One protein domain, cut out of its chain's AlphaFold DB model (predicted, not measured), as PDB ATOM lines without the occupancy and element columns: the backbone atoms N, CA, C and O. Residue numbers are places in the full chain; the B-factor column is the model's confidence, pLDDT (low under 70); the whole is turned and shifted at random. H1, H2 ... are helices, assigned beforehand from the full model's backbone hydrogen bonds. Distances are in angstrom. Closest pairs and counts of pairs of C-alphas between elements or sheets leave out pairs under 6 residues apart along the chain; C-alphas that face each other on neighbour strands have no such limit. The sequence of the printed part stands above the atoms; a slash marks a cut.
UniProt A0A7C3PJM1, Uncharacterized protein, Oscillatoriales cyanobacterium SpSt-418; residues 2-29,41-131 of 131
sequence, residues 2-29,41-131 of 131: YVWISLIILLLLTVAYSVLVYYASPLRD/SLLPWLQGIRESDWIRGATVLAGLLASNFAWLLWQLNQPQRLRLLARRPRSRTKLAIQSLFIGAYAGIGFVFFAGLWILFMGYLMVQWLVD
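AT A GLANCE: This is residues 2 to 29 and 41 to 131 of the 131 residues of an uncharacterized protein of Oscillatoriales cyanobacterium SpSt-418 (UniProt A0A7C3PJM1). Three long helices, H1, H2 and H4, make a loose row with H2 in the middle, each running opposite ways to the one it packs on, and short H3 sits off one end, between H2 and H4 along the chain. H2 crosses H4 at a wider angle than it does H1, and H1 and H4 have no contact with each other; residues 87 to 93, at the turn from H3 into H4, stick out. The printed part has 119 residues with four named helices, in the order H1, H2, H3, H4, and no named strand; its class is all helix. The whole is loose, with a radius of gyration of the C-alphas of 19.1 A, and a rod, with spans of 61 by 27 by 20 A.

HOW THE PARTS SIT: H1, residues 2 to 24, touches H2, residues 51 to 76, at a shallow tilt of 25 degrees, opposite ways. Their closest C-alphas are those of Thr 14 and Leu 64, 5.8 A apart. H2 touches H4, residues 92 to 130, and H4 does this with residues 105 to 121 alone. The closest C-alphas here are those of Ala 70 and Gly 109, 4.9 A apart. H2 and H4 run opposite ways at a steep tilt of 37 degrees, only just beyond shallow. H3, residues 80 to 87, touches no helix. It is close to H4 but not clearly touching, the closest C-alphas being those of Leu 85 and Lys 94, 7.2 A apart. H3 and H4 stand at a steep tilt of 59 degrees. H1 is apart from H3 and from H4, and H2 is apart from H3. In H1, H2 and H4 every O i to N i+4 pair is within hydrogen-bond range; in H3 it is 3 of 4.

IN THESE COORDINATES: H1 begins at C-alpha 2, at (-23.036, -29.008, -20.936), and is 32.5 A long from first to last C-alpha. H2 is 37.7 A long and begins at C-alpha 51, at (-12.503, -55.313, 3.959). H3 has 8 residues and measures 11.6 A. H4, the longest helix with 39 residues, measures 56.3 A and ends at C-alpha 130, at (2.504, -59.480, 2.368).

THE WHOLE: The two C-alphas farthest apart are those of Asp 29 and Pro 89, 63.0 A. Residues 30 to 40 are not printed, and C-alphas 29 and 41 are 10.7 A apart across this cut, which lies in the link from H1 to H2. The links from H2 to H3 and from H3 to H4 are tight. The mean pLDDT of the printed part is 79.1; it is under 70 in residues 24 to 29, 41 to 48, 79 to 90 and 127 to 131.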
ATOM      1  N   TYR A   2     -22.616 -28.004 -21.933       70.38
ATOM      2  CA  TYR A   2     -23.036 -29.008 -20.936       70.38
ATOM      3  C   TYR A   2     -22.228 -30.320 -20.908       70.38
ATOM      4  O   TYR A   2     -21.969 -30.859 -19.837       70.38
ATOM      5  N   VAL A   3     -21.768 -30.821 -22.061       73.56
ATOM      6  CA  VAL A   3     -21.047 -32.110 -22.117       73.56
ATOM      7  C   VAL A   3     -19.640 -32.019 -21.495       73.56
ATOM      8  O   VAL A   3     -19.219 -32.925 -20.781       73.56
ATOM      9  N   TRP A   4     -18.932 -30.903 -21.679       76.75
ATOM     10  CA  TRP A   4     -17.624 -30.671 -21.049       76.75
ATOM     11  C   TRP A   4     -17.737 -30.475 -19.537       76.75
ATOM     12  O   TRP A   4     -16.916 -30.998 -18.792       76.75
ATOM     13  N   ILE A   5     -18.803 -29.811 -19.080       84.88
ATOM     14  CA  ILE A   5     -19.102 -29.665 -17.649       84.88
ATOM     15  C   ILE A   5     -19.304 -31.046 -17.010       84.88
ATOM     16  O   ILE A   5     -18.747 -31.306 -15.950       84.88
ATOM     17  N   SER A   6     -20.019 -31.960 -17.677       82.94
ATOM     18  CA  SER A   6     -20.209 -33.323 -17.160       82.94
ATOM     19  C   SER A   6     -18.899 -34.113 -17.023       82.94
ATOM     20  O   SER A   6     -18.720 -34.781 -16.012       82.94
ATOM     21  N   LEU A   7     -17.960 -33.982 -17.977       84.94
ATOM     22  CA  LEU A   7     -16.614 -34.568 -17.865       84.94
ATOM     23  C   LEU A   7     -15.849 -34.000 -16.671       84.94
ATOM     24  O   LEU A   7     -15.278 -34.754 -15.894       84.94
ATOM     25  N   ILE A   8     -15.854 -32.674 -16.512       87.69
ATOM     26  CA  ILE A   8     -15.142 -32.012 -15.413       87.69
ATOM     27  C   ILE A   8     -15.713 -32.458 -14.065       87.69
ATOM     28  O   ILE A   8     -14.949 -32.801 -13.172       87.69
ATOM     29  N   ILE A   9     -17.040 -32.518 -13.922       89.69
ATOM     30  CA  ILE A   9     -17.686 -32.988 -12.688       89.69
ATOM     31  C   ILE A   9     -17.319 -34.447 -12.397       89.69
ATOM     32  O   ILE A   9     -16.955 -34.764 -11.270       89.69
ATOM     33  N   LEU A  10     -17.369 -35.328 -13.402       88.19
ATOM     34  CA  LEU A  10     -16.965 -36.731 -13.254       88.19
ATOM     35  C   LEU A  10     -15.494 -36.856 -12.853       88.19
ATOM     36  O   LEU A  10     -15.151 -37.677 -12.004       88.19
ATOM     37  N   LEU A  11     -14.612 -36.051 -13.445       90.06
ATOM     38  CA  LEU A  11     -13.193 -36.006 -13.099       90.06
ATOM     39  C   LEU A  11     -12.983 -35.531 -11.661       90.06
ATOM     40  O   LEU A  11     -12.279 -36.195 -10.909       90.06
ATOM     41  N   LEU A  12     -13.631 -34.438 -11.255       92.19
ATOM     42  CA  LEU A  12     -13.563 -33.932  -9.883       92.19
ATOM     43  C   LEU A  12     -14.091 -34.958  -8.880       92.19
ATOM     44  O   LEU A  12     -13.466 -35.167  -7.847       92.19
ATOM     45  N   LEU A  13     -15.191 -35.643  -9.206       90.56
ATOM     46  CA  LEU A  13     -15.726 -36.728  -8.389       90.56
ATOM     47  C   LEU A  13     -14.729 -37.887  -8.282       90.56
ATOM     48  O   LEU A  13     -14.527 -38.417  -7.195       90.56
ATOM     49  N   THR A  14     -14.071 -38.245  -9.388       90.00
ATOM     50  CA  THR A  14     -13.025 -39.276  -9.400       90.00
ATOM     51  C   THR A  14     -11.863 -38.877  -8.495       90.00
ATOM     52  O   THR A  14     -11.457 -39.668  -7.655       90.00
ATOM     53  N   VAL A  15     -11.366 -37.643  -8.609       88.31
ATOM     54  CA  VAL A  15     -10.261 -37.132  -7.782       88.31
ATOM     55  C   VAL A  15     -10.649 -37.089  -6.306       88.31
ATOM     56  O   VAL A  15      -9.905 -37.592  -5.470       88.31
ATOM     57  N   ALA A  16     -11.821 -36.542  -5.978       87.06
ATOM     58  CA  ALA A  16     -12.318 -36.490  -4.607       87.06
ATOM     59  C   ALA A  16     -12.446 -37.897  -4.004       87.06
ATOM     60  O   ALA A  16     -12.052 -38.120  -2.859       87.06
ATOM     61  N   TYR A  17     -12.937 -38.858  -4.791       84.81
ATOM     62  CA  TYR A  17     -13.059 -40.242  -4.356       84.81
ATOM     63  C   TYR A  17     -11.697 -40.926  -4.189       84.81
ATOM     64  O   TYR A  17     -11.488 -41.602  -3.189       84.81
ATOM     65  N   SER A  18     -10.743 -40.702  -5.100       81.44
ATOM     66  CA  SER A  18      -9.365 -41.195  -4.960       81.44
ATOM     67  C   SER A  18      -8.703 -40.682  -3.687       81.44
ATOM     68  O   SER A  18      -8.049 -41.449  -2.990       81.44
ATOM     69  N   VAL A  19      -8.883 -39.398  -3.365       82.06
ATOM     70  CA  VAL A  19      -8.356 -38.794  -2.134       82.06
ATOM     71  C   VAL A  19      -8.994 -39.438  -0.905       82.06
ATOM     72  O   VAL A  19      -8.283 -39.809   0.027       82.06
ATOM     73  N   LEU A  20     -10.316 -39.630  -0.913       79.12
ATOM     74  CA  LEU A  20     -11.019 -40.313   0.173       79.12
ATOM     75  C   LEU A  20     -10.500 -41.741   0.357       79.12
ATOM     76  O   LEU A  20     -10.160 -42.112   1.474       79.12
ATOM     77  N   VAL A  21     -10.394 -42.521  -0.723       75.81
ATOM     78  CA  VAL A  21      -9.862 -43.890  -0.684       75.81
ATOM     79  C   VAL A  21      -8.416 -43.895  -0.197       75.81
ATOM     80  O   VAL A  21      -8.082 -44.737   0.620       75.81
ATOM     81  N   TYR A  22      -7.578 -42.948  -0.621       75.62
ATOM     82  CA  TYR A  22      -6.190 -42.842  -0.167       75.62
ATOM     83  C   TYR A  22      -6.081 -42.599   1.345       75.62
ATOM     84  O   TYR A  22      -5.318 -43.282   2.017       75.62
ATOM     85  N   TYR A  23      -6.861 -41.662   1.893       71.06
ATOM     86  CA  TYR A  23      -6.850 -41.372   3.334       71.06
ATOM     87  C   TYR A  23      -7.531 -42.442   4.177       71.06
ATOM     88  O   TYR A  23      -7.198 -42.631   5.350       71.06
ATOM     89  N   ALA A  24      -8.532 -43.096   3.604       66.62
ATOM     90  CA  ALA A  24      -9.229 -44.161   4.280       66.62
ATOM     91  C   ALA A  24      -8.391 -45.451   4.251       66.62
ATOM     92  O   ALA A  24      -8.477 -46.217   5.209       66.62
ATOM     93  N   SER A  25      -7.630 -45.694   3.173       62.94
ATOM     94  CA  SER A  25      -6.861 -46.923   2.961       62.94
ATOM     95  C   SER A  25      -5.936 -47.157   4.147       62.94
ATOM     96  O   SER A  25      -5.236 -46.224   4.550       62.94
ATOM     97  N   PRO A  26      -5.874 -48.387   4.686       57.47
ATOM     98  CA  PRO A  26      -4.885 -48.725   5.685       57.47
ATOM     99  C   PRO A  26      -3.507 -48.573   5.042       57.47
ATOM    100  O   PRO A  26      -3.079 -49.407   4.244       57.47
ATOM    101  N   LEU A  27      -2.803 -47.491   5.360       55.28
ATOM    102  CA  LEU A  27      -1.354 -47.463   5.232       55.28
ATOM    103  C   LEU A  27      -0.867 -48.414   6.322       55.28
ATOM    104  O   LEU A  27      -0.750 -48.016   7.477       55.28
ATOM    105  N   ARG A  28      -0.729 -49.702   5.983       54.84
ATOM    106  CA  ARG A  28      -0.252 -50.724   6.914       54.84
ATOM    107  C   ARG A  28       1.141 -50.323   7.386       54.84
ATOM    108  O   ARG A  28       2.121 -50.417   6.652       54.84
ATOM    109  N   ASP A  29       1.190 -49.797   8.601       49.53
ATOM    110  CA  ASP A  29       2.416 -49.576   9.343       49.53
ATOM    111  C   ASP A  29       3.005 -50.973   9.649       49.53
ATOM    112  O   ASP A  29       2.281 -51.826  10.175       49.53
ATOM    113  N   SER A  41      -7.008 -46.585   9.509       53.47
ATOM    114  CA  SER A  41      -7.337 -45.276   8.933       53.47
ATOM    115  C   SER A  41      -6.674 -44.174   9.766       53.47
ATOM    116  O   SER A  41      -6.838 -44.130  10.986       53.47
ATOM    117  N   LEU A  42      -5.980 -43.240   9.105       56.19
ATOM    118  CA  LEU A  42      -5.413 -42.032   9.732       56.19
ATOM    119  C   LEU A  42      -6.481 -41.150  10.404       56.19
ATOM    120  O   LEU A  42      -6.166 -40.258  11.189       56.19
ATOM    121  N   LEU A  43      -7.751 -41.371  10.068       62.25
ATOM    122  CA  LEU A  43      -8.879 -40.572  10.499       62.25
ATOM    123  C   LEU A  43      -9.731 -41.360  11.516       62.25
ATOM    124  O   LEU A  43     -10.299 -42.396  11.170       62.25
ATOM    125  N   PRO A  44      -9.908 -40.855  12.754       65.00
ATOM    126  CA  PRO A  44     -10.599 -41.574  13.834       65.00
ATOM    127  C   PRO A  44     -12.042 -41.997  13.521       65.00
ATOM    128  O   PRO A  44     -12.550 -42.970  14.062       65.00
ATOM    129  N   TRP A  45     -12.714 -41.273  12.632       67.88
ATOM    130  CA  TRP A  45     -14.101 -41.519  12.239       67.88
ATOM    131  C   TRP A  45     -14.246 -42.574  11.131       67.88
ATOM    132  O   TRP A  45     -15.361 -42.969  10.802       67.88
ATOM    133  N   LEU A  46     -13.132 -43.065  10.583       64.31
ATOM    134  CA  LEU A  46     -13.082 -44.137   9.586       64.31
ATOM    135  C   LEU A  46     -12.661 -45.488  10.205       64.31
ATOM    136  O   LEU A  46     -12.452 -46.462   9.488       64.31
ATOM    137  N   GLN A  47     -12.622 -45.586  11.540       64.50
ATOM    138  CA  GLN A  47     -12.314 -46.817  12.290       64.50
ATOM    139  C   GLN A  47     -13.343 -47.955  12.107       64.50
ATOM    140  O   GLN A  47     -13.120 -49.057  12.587       64.50
ATOM    141  N   GLY A  48     -14.464 -47.713  11.419       67.06
ATOM    142  CA  GLY A  48     -15.499 -48.721  11.145       67.06
ATOM    143  C   GLY A  48     -15.417 -49.391   9.768       67.06
ATOM    144  O   GLY A  48     -16.320 -50.159   9.431       67.06
ATOM    145  N   ILE A  49     -14.402 -49.077   8.957       71.00
ATOM    146  CA  ILE A  49     -14.285 -49.581   7.581       71.00
ATOM    147  C   ILE A  49     -13.826 -51.040   7.574       71.00
ATOM    148  O   ILE A  49     -12.800 -51.386   8.154       71.00
ATOM    149  N   ARG A  50     -14.578 -51.895   6.874       73.44
ATOM    150  CA  ARG A  50     -14.288 -53.328   6.721       73.44
ATOM    151  C   ARG A  50     -13.607 -53.621   5.386       73.44
ATOM    152  O   ARG A  50     -13.684 -52.837   4.446       73.44
ATOM    153  N   GLU A  51     -13.046 -54.820   5.239       70.44
ATOM    154  CA  GLU A  51     -12.503 -55.313   3.959       70.44
ATOM    155  C   GLU A  51     -13.504 -55.221   2.798       70.44
ATOM    156  O   GLU A  51     -13.159 -54.814   1.688       70.44
ATOM    157  N   SER A  52     -14.781 -55.510   3.061       75.50
ATOM    158  CA  SER A  52     -15.848 -55.370   2.065       75.50
ATOM    159  C   SER A  52     -16.006 -53.940   1.545       75.50
ATOM    160  O   SER A  52     -16.452 -53.740   0.414       75.50
ATOM    161  N   ASP A  53     -15.660 -52.942   2.354       79.06
ATOM    162  CA  ASP A  53     -15.750 -51.536   1.977       79.06
ATOM    163  C   ASP A  53     -14.567 -51.123   1.090       79.06
ATOM    164  O   ASP A  53     -14.766 -50.329   0.171       79.06
ATOM    165  N   TRP A  54     -13.392 -51.746   1.243       75.56
ATOM    166  CA  TRP A  54     -12.266 -51.603   0.304       75.56
ATOM    167  C   TRP A  54     -12.602 -52.142  -1.080       75.56
ATOM    168  O   TRP A  54     -12.360 -51.477  -2.087       75.56
ATOM    169  N   ILE A  55     -13.243 -53.311  -1.132       81.06
ATOM    170  CA  ILE A  55     -13.699 -53.920  -2.386       81.06
ATOM    171  C   ILE A  55     -14.715 -53.007  -3.084       81.06
ATOM    172  O   ILE A  55     -14.644 -52.782  -4.299       81.06
ATOM    173  N   ARG A  56     -15.653 -52.438  -2.316       84.56
ATOM    174  CA  ARG A  56     -16.616 -51.449  -2.823       84.56
ATOM    175  C   ARG A  56     -15.908 -50.189  -3.312       84.56
ATOM    176  O   ARG A  56     -16.221 -49.729  -4.405       84.56
ATOM    177  N   GLY A  57     -14.931 -49.686  -2.559       84.88
ATOM    178  CA  GLY A  57     -14.109 -48.533  -2.923       84.88
ATOM    179  C   GLY A  57     -13.391 -48.716  -4.254       84.88
ATOM    180  O   GLY A  57     -13.573 -47.923  -5.177       84.88
ATOM    181  N   ALA A  58     -12.657 -49.817  -4.400       84.00
ATOM    182  CA  ALA A  58     -11.999 -50.190  -5.647       84.00
ATOM    183  C   ALA A  58     -12.993 -50.279  -6.817       84.00
ATOM    184  O   ALA A  58     -12.735 -49.763  -7.904       84.00
ATOM    185  N   THR A  59     -14.163 -50.876  -6.585       89.06
ATOM    186  CA  THR A  59     -15.208 -51.019  -7.607       89.06
ATOM    187  C   THR A  59     -15.768 -49.665  -8.050       89.06
ATOM    188  O   THR A  59     -15.873 -49.404  -9.248       89.06
ATOM    189  N   VAL A  60     -16.091 -48.778  -7.106       91.19
ATOM    190  CA  VAL A  60     -16.588 -47.428  -7.407       91.19
ATOM    191  C   VAL A  60     -15.523 -46.620  -8.144       91.19
ATOM    192  O   VAL A  60     -15.825 -45.999  -9.161       91.19
ATOM    193  N   LEU A  61     -14.270 -46.671  -7.688       88.81
ATOM    194  CA  LEU A  61     -13.173 -45.933  -8.305       88.81
ATOM    195  C   LEU A  61     -12.898 -46.408  -9.739       88.81
ATOM    196  O   LEU A  61     -12.772 -45.585 -10.647       88.81
ATOM    197  N   ALA A  62     -12.869 -47.725  -9.963       90.44
ATOM    198  CA  ALA A  62     -12.729 -48.302 -11.297       90.44
ATOM    199  C   ALA A  62     -13.890 -47.873 -12.204       90.44
ATOM    200  O   ALA A  62     -13.670 -47.500 -13.357       90.44
ATOM    201  N   GLY A  63     -15.120 -47.870 -11.678       92.25
ATOM    202  CA  GLY A  63     -16.313 -47.426 -12.399       92.25
ATOM    203  C   GLY A  63     -16.250 -45.955 -12.803       92.25
ATOM    204  O   GLY A  63     -16.551 -45.617 -13.950       92.25
ATOM    205  N   LEU A  64     -15.813 -45.080 -11.893       91.50
ATOM    206  CA  LEU A  64     -15.642 -43.649 -12.149       91.50
ATOM    207  C   LEU A  64     -14.577 -43.390 -13.218       91.50
ATOM    208  O   LEU A  64     -14.850 -42.678 -14.186       91.50
ATOM    209  N   LEU A  65     -13.401 -44.012 -13.093       90.88
ATOM    210  CA  LEU A  65     -12.313 -43.890 -14.067       90.88
ATOM    211  C   LEU A  65     -12.725 -44.413 -15.447       90.88
ATOM    212  O   LEU A  65     -12.503 -43.741 -16.454       90.88
ATOM    213  N   ALA A  66     -13.377 -45.574 -15.500       93.50
ATOM    214  CA  ALA A  66     -13.849 -46.158 -16.747       93.50
ATOM    215  C   ALA A  66     -14.946 -45.334 -17.416       93.50
ATOM    216  O   ALA A  66     -14.915 -45.144 -18.633       93.50
ATOM    217  N   SER A  67     -15.874 -44.787 -16.633       90.69
ATOM    218  CA  SER A  67     -16.915 -43.894 -17.145       90.69
ATOM    219  C   SER A  67     -16.309 -42.605 -17.697       90.69
ATOM    220  O   SER A  67     -16.678 -42.176 -18.790       90.69
ATOM    221  N   ASN A  68     -15.331 -42.023 -16.995       90.56
ATOM    222  CA  ASN A  68     -14.591 -40.855 -17.471       90.56
ATOM    223  C   ASN A  68     -13.880 -41.137 -18.795       90.56
ATOM    224  O   ASN A  68     -14.013 -40.374 -19.751       90.56
ATOM    225  N   PHE A  69     -13.158 -42.255 -18.865       89.12
ATOM    226  CA  PHE A  69     -12.408 -42.647 -20.051       89.12
ATOM    227  C   PHE A  69     -13.326 -42.915 -21.250       89.12
ATOM    228  O   PHE A  69     -13.114 -42.363 -22.331       89.12
ATOM    229  N   ALA A  70     -14.396 -43.691 -21.056       90.56
ATOM    230  CA  ALA A  70     -15.377 -43.974 -22.100       90.56
ATOM    231  C   ALA A  70     -16.058 -42.692 -22.606       90.56
ATOM    232  O   ALA A  70     -16.242 -42.517 -23.813       90.56
ATOM    233  N   TRP A  71     -16.389 -41.767 -21.700       86.88
ATOM    234  CA  TRP A  71     -17.018 -40.495 -22.048       86.88
ATOM    235  C   TRP A  71     -16.061 -39.536 -22.768       86.88
ATOM    236  O   TRP A  71     -16.467 -38.852 -23.712       86.88
ATOM    237  N   LEU A  72     -14.783 -39.522 -22.382       88.94
ATOM    238  CA  LEU A  72     -13.734 -38.766 -23.066       88.94
ATOM    239  C   LEU A  72     -13.535 -39.278 -24.497       88.94
ATOM    240  O   LEU A  72     -13.583 -38.491 -25.443       88.94
ATOM    241  N   LEU A  73     -13.382 -40.595 -24.669       88.19
ATOM    242  CA  LEU A  73     -13.257 -41.214 -25.990       88.19
ATOM    243  C   LEU A  73     -14.478 -40.924 -26.863       88.19
ATOM    244  O   LEU A  73     -14.328 -40.572 -28.034       88.19
ATOM    245  N   TRP A  74     -15.681 -41.020 -26.291       85.31
ATOM    246  CA  TRP A  74     -16.917 -40.675 -26.986       85.31
ATOM    247  C   TRP A  74     -16.891 -39.238 -27.505       85.31
ATOM    248  O   TRP A  74     -17.273 -38.995 -28.648       85.31
ATOM    249  N   GLN A  75     -16.432 -38.279 -26.695       83.44
ATOM    250  CA  GLN A  75     -16.351 -36.881 -27.114       83.44
ATOM    251  C   GLN A  75     -15.323 -36.643 -28.216       83.44
ATOM    252  O   GLN A  75     -15.657 -35.980 -29.204       83.44
ATOM    253  N   LEU A  76     -14.107 -37.171 -28.050       84.69
ATOM    254  CA  LEU A  76     -13.008 -36.987 -29.002       84.69
ATOM    255  C   LEU A  76     -13.351 -37.574 -30.374       84.69
ATOM    256  O   LEU A  76     -13.049 -36.971 -31.400       84.69
ATOM    257  N   ASN A  77     -14.058 -38.703 -30.385       81.81
ATOM    258  CA  ASN A  77     -14.365 -39.442 -31.603       81.81
ATOM    259  C   ASN A  77     -15.800 -39.254 -32.100       81.81
ATOM    260  O   ASN A  77     -16.253 -40.047 -32.927       81.81
ATOM    261  N   GLN A  78     -16.536 -38.225 -31.654       73.94
ATOM    262  CA  GLN A  78     -17.861 -37.959 -32.218       73.94
ATOM    263  C   GLN A  78     -17.754 -37.631 -33.715       73.94
ATOM    264  O   GLN A  78     -17.320 -36.531 -34.077       73.94
ATOM    265  N   PRO A  79     -18.237 -38.507 -34.614       66.44
ATOM    266  CA  PRO A  79     -18.237 -38.223 -36.034       66.44
ATOM    267  C   PRO A  79     -19.168 -37.041 -36.290       66.44
ATOM    268  O   PRO A  79     -20.338 -37.060 -35.892       66.44
ATOM    269  N   GLN A  80     -18.700 -36.037 -37.032       68.44
ATOM    270  CA  GLN A  80     -19.539 -34.916 -37.476       68.44
ATOM    271  C   GLN A  80     -20.826 -35.418 -38.162       68.44
ATOM    272  O   GLN A  80     -21.906 -34.856 -37.975       68.44
ATOM    273  N   ARG A  81     -20.747 -36.562 -38.861       59.09
ATOM    274  CA  ARG A  81     -21.893 -37.257 -39.462       59.09
ATOM    275  C   ARG A  81     -22.930 -37.743 -38.446       59.09
ATOM    276  O   ARG A  81     -24.110 -37.612 -38.737       59.09
ATOM    277  N   LEU A  82     -22.554 -38.237 -37.260       65.81
ATOM    278  CA  LEU A  82     -23.527 -38.631 -36.225       65.81
ATOM    279  C   LEU A  82     -24.270 -37.419 -35.651       65.81
ATOM    280  O   LEU A  82     -25.466 -37.512 -35.382       65.81
ATOM    281  N   ARG A  83     -23.607 -36.258 -35.547       68.31
ATOM    282  CA  ARG A  83     -24.259 -34.996 -35.155       68.31
ATOM    283  C   ARG A  83     -25.260 -34.523 -36.209       68.31
ATOM    284  O   ARG A  83     -26.367 -34.110 -35.875       68.31
ATOM    285  N   LEU A  84     -24.911 -34.641 -37.488       68.94
ATOM    286  CA  LEU A  84     -25.812 -34.315 -38.602       68.94
ATOM    287  C   LEU A  84     -26.976 -35.317 -38.702       68.94
ATOM    288  O   LEU A  84     -28.135 -34.936 -38.891       68.94
ATOM    289  N   LEU A  85     -26.696 -36.598 -38.459       64.75
ATOM    290  CA  LEU A  85     -27.690 -37.648 -38.278       64.75
ATOM    291  C   LEU A  85     -28.466 -37.507 -36.957       64.75
ATOM    292  O   LEU A  85     -29.410 -38.247 -36.752       64.75
ATOM    293  N   ALA A  86     -28.199 -36.562 -36.064       64.88
ATOM    294  CA  ALA A  86     -29.124 -36.299 -34.958       64.88
ATOM    295  C   ALA A  86     -30.272 -35.362 -35.383       64.88
ATOM    296  O   ALA A  86     -31.355 -35.437 -34.815       64.88
ATOM    297  N   ARG A  87     -30.076 -34.531 -36.424       67.44
ATOM    298  CA  ARG A  87     -31.026 -33.470 -36.826       67.44
ATOM    299  C   ARG A  87     -32.140 -33.898 -37.787       67.44
ATOM    300  O   ARG A  87     -33.206 -33.299 -37.780       67.44
ATOM    301  N   ARG A  88     -31.918 -34.911 -38.637       66.06
ATOM    302  CA  ARG A  88     -32.966 -35.435 -39.552       66.06
ATOM    303  C   ARG A  88     -34.043 -36.266 -38.811       66.06
ATOM    304  O   ARG A  88     -33.706 -36.859 -37.786       66.06
ATOM    305  N   PRO A  89     -35.271 -36.417 -39.347       67.12
ATOM    306  CA  PRO A  89     -36.301 -37.276 -38.751       67.12
ATOM    307  C   PRO A  89     -35.794 -38.711 -38.503       67.12
ATOM    308  O   PRO A  89     -34.926 -39.217 -39.226       67.12
ATOM    309  N   ARG A  90     -36.272 -39.333 -37.415       66.38
ATOM    310  CA  ARG A  90     -35.842 -40.659 -36.935       66.38
ATOM    311  C   ARG A  90     -36.211 -41.741 -37.956       66.38
ATOM    312  O   ARG A  90     -37.385 -42.000 -38.175       66.38
ATOM    313  N   SER A  91     -35.209 -42.412 -38.526       78.44
ATOM    314  CA  SER A  91     -35.385 -43.687 -39.234       78.44
ATOM    315  C   SER A  91     -34.869 -44.841 -38.368       78.44
ATOM    316  O   SER A  91     -33.974 -44.642 -37.540       78.44
ATOM    317  N   ARG A  92     -35.405 -46.055 -38.559       81.50
ATOM    318  CA  ARG A  92     -34.963 -47.261 -37.827       81.50
ATOM    319  C   ARG A  92     -33.460 -47.518 -37.988       81.50
ATOM    320  O   ARG A  92     -32.779 -47.808 -37.011       81.50
ATOM    321  N   THR A  93     -32.921 -47.301 -39.187       79.00
ATOM    322  CA  THR A  93     -31.487 -47.438 -39.488       79.00
ATOM    323  C   THR A  93     -30.627 -46.480 -38.663       79.00
ATOM    324  O   THR A  93     -29.539 -46.828 -38.219       79.00
ATOM    325  N   LYS A  94     -31.128 -45.269 -38.400       75.50
ATOM    326  CA  LYS A  94     -30.429 -44.251 -37.609       75.50
ATOM    327  C   LYS A  94     -30.307 -44.637 -36.138       75.50
ATOM    328  O   LYS A  94     -29.249 -44.450 -35.546       75.50
ATOM    329  N   LEU A  95     -31.394 -45.173 -35.575       79.62
ATOM    330  CA  LEU A  95     -31.432 -45.676 -34.202       79.62
ATOM    331  C   LEU A  95     -30.459 -46.844 -34.034       79.62
ATOM    332  O   LEU A  95     -29.681 -46.826 -33.091       79.62
ATOM    333  N   ALA A  96     -30.436 -47.778 -34.989       84.44
ATOM    334  CA  ALA A  96     -29.518 -48.917 -34.973       84.44
ATOM    335  C   ALA A  96     -28.038 -48.489 -35.005       84.44
ATOM    336  O   ALA A  96     -27.220 -48.999 -34.243       84.44
ATOM    337  N   ILE A  97     -27.684 -47.512 -35.848       83.19
ATOM    338  CA  ILE A  97     -26.309 -46.992 -35.916       83.19
ATOM    339  C   ILE A  97     -25.931 -46.276 -34.612       83.19
ATOM    340  O   ILE A  97     -24.820 -46.452 -34.114       83.19
ATOM    341  N   GLN A  98     -26.846 -45.488 -34.037       82.06
ATOM    342  CA  GLN A  98     -26.610 -44.820 -32.756       82.06
ATOM    343  C   GLN A  98     -26.449 -45.819 -31.608       82.06
ATOM    344  O   GLN A  98     -25.526 -45.665 -30.813       82.06
ATOM    345  N   SER A  99     -27.293 -46.853 -31.530       85.06
ATOM    346  CA  SER A  99     -27.189 -47.883 -30.493       85.06
ATOM    347  C   SER A  99     -25.916 -48.711 -30.629       85.06
ATOM    348  O   SER A  99     -25.291 -49.007 -29.617       85.06
ATOM    349  N   LEU A 100     -25.493 -49.036 -31.858       87.50
ATOM    350  CA  LEU A 100     -24.227 -49.730 -32.106       87.50
ATOM    351  C   LEU A 100     -23.042 -48.896 -31.607       87.50
ATOM    352  O   LEU A 100     -22.171 -49.410 -30.911       87.50
ATOM    353  N   PHE A 101     -23.037 -47.598 -31.922       85.25
ATOM    354  CA  PHE A 101     -22.012 -46.680 -31.437       85.25
ATOM    355  C   PHE A 101     -22.006 -46.620 -29.910       85.25
ATOM    356  O   PHE A 101     -20.968 -46.855 -29.310       85.25
ATOM    357  N   ILE A 102     -23.148 -46.369 -29.267       86.00
ATOM    358  CA  ILE A 102     -23.236 -46.328 -27.797       86.00
ATOM    359  C   ILE A 102     -22.736 -47.645 -27.186       86.00
ATOM    360  O   ILE A 102     -21.924 -47.621 -26.264       86.00
ATOM    361  N   GLY A 103     -23.164 -48.782 -27.740       89.25
ATOM    362  CA  GLY A 103     -22.735 -50.109 -27.305       89.25
ATOM    363  C   GLY A 103     -21.226 -50.319 -27.422       89.25
ATOM    364  O   GLY A 103     -20.620 -50.853 -26.500       89.25
ATOM    365  N   ALA A 104     -20.594 -49.844 -28.499       90.38
ATOM    366  CA  ALA A 104     -19.149 -49.964 -28.684       90.38
ATOM    367  C   ALA A 104     -18.356 -49.217 -27.598       90.38
ATOM    368  O   ALA A 104     -17.441 -49.782 -27.005       90.38
ATOM    369  N   TYR A 105     -18.727 -47.970 -27.286       88.94
ATOM    370  CA  TYR A 105     -18.041 -47.202 -26.237       88.94
ATOM    371  C   TYR A 105     -18.355 -47.719 -24.833       88.94
ATOM    372  O   TYR A 105     -17.465 -47.730 -23.986       88.94
ATOM    373  N   ALA A 106     -19.579 -48.201 -24.595       89.38
ATOM    374  CA  ALA A 106     -19.914 -48.903 -23.359       89.38
ATOM    375  C   ALA A 106     -19.061 -50.173 -23.193       89.38
ATOM    376  O   ALA A 106     -18.547 -50.422 -22.108       89.38
ATOM    377  N   GLY A 107     -18.842 -50.927 -24.275       92.62
ATOM    378  CA  GLY A 107     -17.962 -52.094 -24.292       92.62
ATOM    379  C   GLY A 107     -16.504 -51.746 -23.986       92.62
ATOM    380  O   GLY A 107     -15.893 -52.386 -23.137       92.62
ATOM    381  N   ILE A 108     -15.960 -50.692 -24.604       92.31
ATOM    382  CA  ILE A 108     -14.605 -50.196 -24.294       92.31
ATOM    383  C   ILE A 108     -14.506 -49.785 -22.820       92.31
ATOM    384  O   ILE A 108     -13.555 -50.165 -22.136       92.31
ATOM    385  N   GLY A 109     -15.500 -49.050 -22.317       92.81
ATOM    386  CA  GLY A 109     -15.586 -48.676 -20.907       92.81
ATOM    387  C   GLY A 109     -15.616 -49.893 -19.987       92.81
ATOM    388  O   GLY A 109     -14.897 -49.922 -18.997       92.81
ATOM    389  N   PHE A 110     -16.376 -50.929 -20.342       94.25
ATOM    390  CA  PHE A 110     -16.442 -52.174 -19.579       94.25
ATOM    391  C   PHE A 110     -15.103 -52.924 -19.552       94.25
ATOM    392  O   PHE A 110     -14.682 -53.378 -18.492       94.25
ATOM    393  N   VAL A 111     -14.401 -53.021 -20.686       95.94
ATOM    394  CA  VAL A 111     -13.067 -53.648 -20.745       95.94
ATOM    395  C   VAL A 111     -12.073 -52.882 -19.875       95.94
ATOM    396  O   VAL A 111     -11.328 -53.484 -19.103       95.94
ATOM    397  N   PHE A 112     -12.085 -51.552 -19.954       94.62
ATOM    398  CA  PHE A 112     -11.215 -50.711 -19.137       94.62
ATOM    399  C   PHE A 112     -11.553 -50.814 -17.644       94.62
ATOM    400  O   PHE A 112     -10.653 -50.939 -16.818       94.62
ATOM    401  N   PHE A 113     -12.845 -50.844 -17.300       95.31
ATOM    402  CA  PHE A 113     -13.324 -51.121 -15.946       95.31
ATOM    403  C   PHE A 113     -12.802 -52.460 -15.431       95.31
ATOM    404  O   PHE A 113     -12.232 -52.501 -14.348       95.31
ATOM    405  N   ALA A 114     -12.959 -53.538 -16.204       93.38
ATOM    406  CA  ALA A 114     -12.502 -54.866 -15.811       93.38
ATOM    407  C   ALA A 114     -10.986 -54.886 -15.573       93.38
ATOM    408  O   ALA A 114     -10.534 -55.424 -14.566       93.38
ATOM    409  N   GLY A 115     -10.206 -54.237 -16.445       94.38
ATOM    410  CA  GLY A 115      -8.761 -54.090 -16.269       94.38
ATOM    411  C   GLY A 115      -8.389 -53.346 -14.983       94.38
ATOM    412  O   GLY A 115      -7.581 -53.841 -14.201       94.38
ATOM    413  N   LEU A 116      -9.012 -52.191 -14.725       91.50
ATOM    414  CA  LEU A 116      -8.800 -51.428 -13.490       91.50
ATOM    415  C   LEU A 116      -9.223 -52.208 -12.246       91.50
ATOM    416  O   LEU A 116      -8.520 -52.194 -11.243       91.50
ATOM    417  N   TRP A 117     -10.357 -52.897 -12.311       91.12
ATOM    418  CA  TRP A 117     -10.871 -53.687 -11.205       91.12
ATOM    419  C   TRP A 117      -9.919 -54.832 -10.858       91.12
ATOM    420  O   TRP A 117      -9.580 -55.001  -9.690       91.12
ATOM    421  N   ILE A 118      -9.419 -55.563 -11.862       90.69
ATOM    422  CA  ILE A 118      -8.410 -56.613 -11.668       90.69
ATOM    423  C   ILE A 118      -7.135 -56.026 -11.059       90.69
ATOM    424  O   ILE A 118      -6.601 -56.605 -10.118       90.69
ATOM    425  N   LEU A 119      -6.662 -54.876 -11.550       88.88
ATOM    426  CA  LEU A 119      -5.483 -54.205 -10.996       88.88
ATOM    427  C   LEU A 119      -5.682 -53.816  -9.526       88.88
ATOM    428  O   LEU A 119      -4.804 -54.070  -8.705       88.88
ATOM    429  N   PHE A 120      -6.830 -53.235  -9.177       85.50
ATOM    430  CA  PHE A 120      -7.123 -52.831  -7.803       85.50
ATOM    431  C   PHE A 120      -7.309 -54.026  -6.870       85.50
ATOM    432  O   PHE A 120      -6.767 -54.019  -5.770       85.50
ATOM    433  N   MET A 121      -8.011 -55.076  -7.304       82.00
ATOM    434  CA  MET A 121      -8.129 -56.305  -6.516       82.00
ATOM    435  C   MET A 121      -6.781 -57.002  -6.366       82.00
ATOM    436  O   MET A 121      -6.451 -57.440  -5.273       82.00
ATOM    437  N   GLY A 122      -5.973 -57.049  -7.427       81.19
ATOM    438  CA  GLY A 122      -4.612 -57.575  -7.372       81.19
ATOM    439  C   GLY A 122      -3.748 -56.806  -6.376       81.19
ATOM    440  O   GLY A 122      -3.059 -57.421  -5.572       81.19
ATOM    441  N   TYR A 123      -3.844 -55.475  -6.362       80.62
ATOM    442  CA  TYR A 123      -3.167 -54.643  -5.371       80.62
ATOM    443  C   TYR A 123      -3.625 -54.959  -3.940       80.62
ATOM    444  O   TYR A 123      -2.782 -55.195  -3.080       80.62
ATOM    445  N   LEU A 124      -4.938 -55.042  -3.697       76.00
ATOM    446  CA  LEU A 124      -5.485 -55.407  -2.385       76.00
ATOM    447  C   LEU A 124      -5.052 -56.816  -1.949       76.00
ATOM    448  O   LEU A 124      -4.713 -57.017  -0.788       76.00
ATOM    449  N   MET A 125      -5.013 -57.785  -2.869       75.94
ATOM    450  CA  MET A 125      -4.552 -59.147  -2.580       75.94
ATOM    451  C   MET A 125      -3.050 -59.209  -2.298       75.94
ATOM    452  O   MET A 125      -2.643 -59.937  -1.403       75.94
ATOM    453  N   VAL A 126      -2.223 -58.461  -3.037       73.88
ATOM    454  CA  VAL A 126      -0.778 -58.371  -2.770       73.88
ATOM    455  C   VAL A 126      -0.534 -57.731  -1.414       73.88
ATOM    456  O   VAL A 126       0.278 -58.246  -0.656       73.88
ATOM    457  N   GLN A 127      -1.258 -56.659  -1.082       68.19
ATOM    458  CA  GLN A 127      -1.212 -56.103   0.265       68.19
ATOM    459  C   GLN A 127      -1.581 -57.175   1.291       68.19
ATOM    460  O   GLN A 127      -0.825 -57.387   2.227       68.19
ATOM    461  N   TRP A 128      -2.677 -57.907   1.078       64.19
ATOM    462  CA  TRP A 128      -3.122 -58.963   1.985       64.19
ATOM    463  C   TRP A 128      -2.110 -60.105   2.163       64.19
ATOM    464  O   TRP A 128      -1.946 -60.558   3.282       64.19
ATOM    465  N   LEU A 129      -1.429 -60.542   1.099       57.56
ATOM    466  CA  LEU A 129      -0.438 -61.632   1.118       57.56
ATOM    467  C   LEU A 129       0.907 -61.261   1.753       57.56
ATOM    468  O   LEU A 129       1.656 -62.154   2.140       57.56
ATOM    469  N   VAL A 130       1.266 -59.976   1.742       56.22
ATOM    470  CA  VAL A 130       2.504 -59.480   2.368       56.22
ATOM    471  C   VAL A 130       2.352 -59.371   3.894       56.22
ATOM    472  O   VAL A 130       3.363 -59.306   4.592       56.22
ATOM    473  N   ASP A 131       1.117 -59.405   4.394       49.97
ATOM    474  CA  ASP A 131       0.775 -59.495   5.819       49.97
ATOM    475  C   ASP A 131       0.663 -60.935   6.324       49.97
ATOM    476  O   ASP A 131       1.018 -61.150   7.507       49.97
TER     477      ASP A 131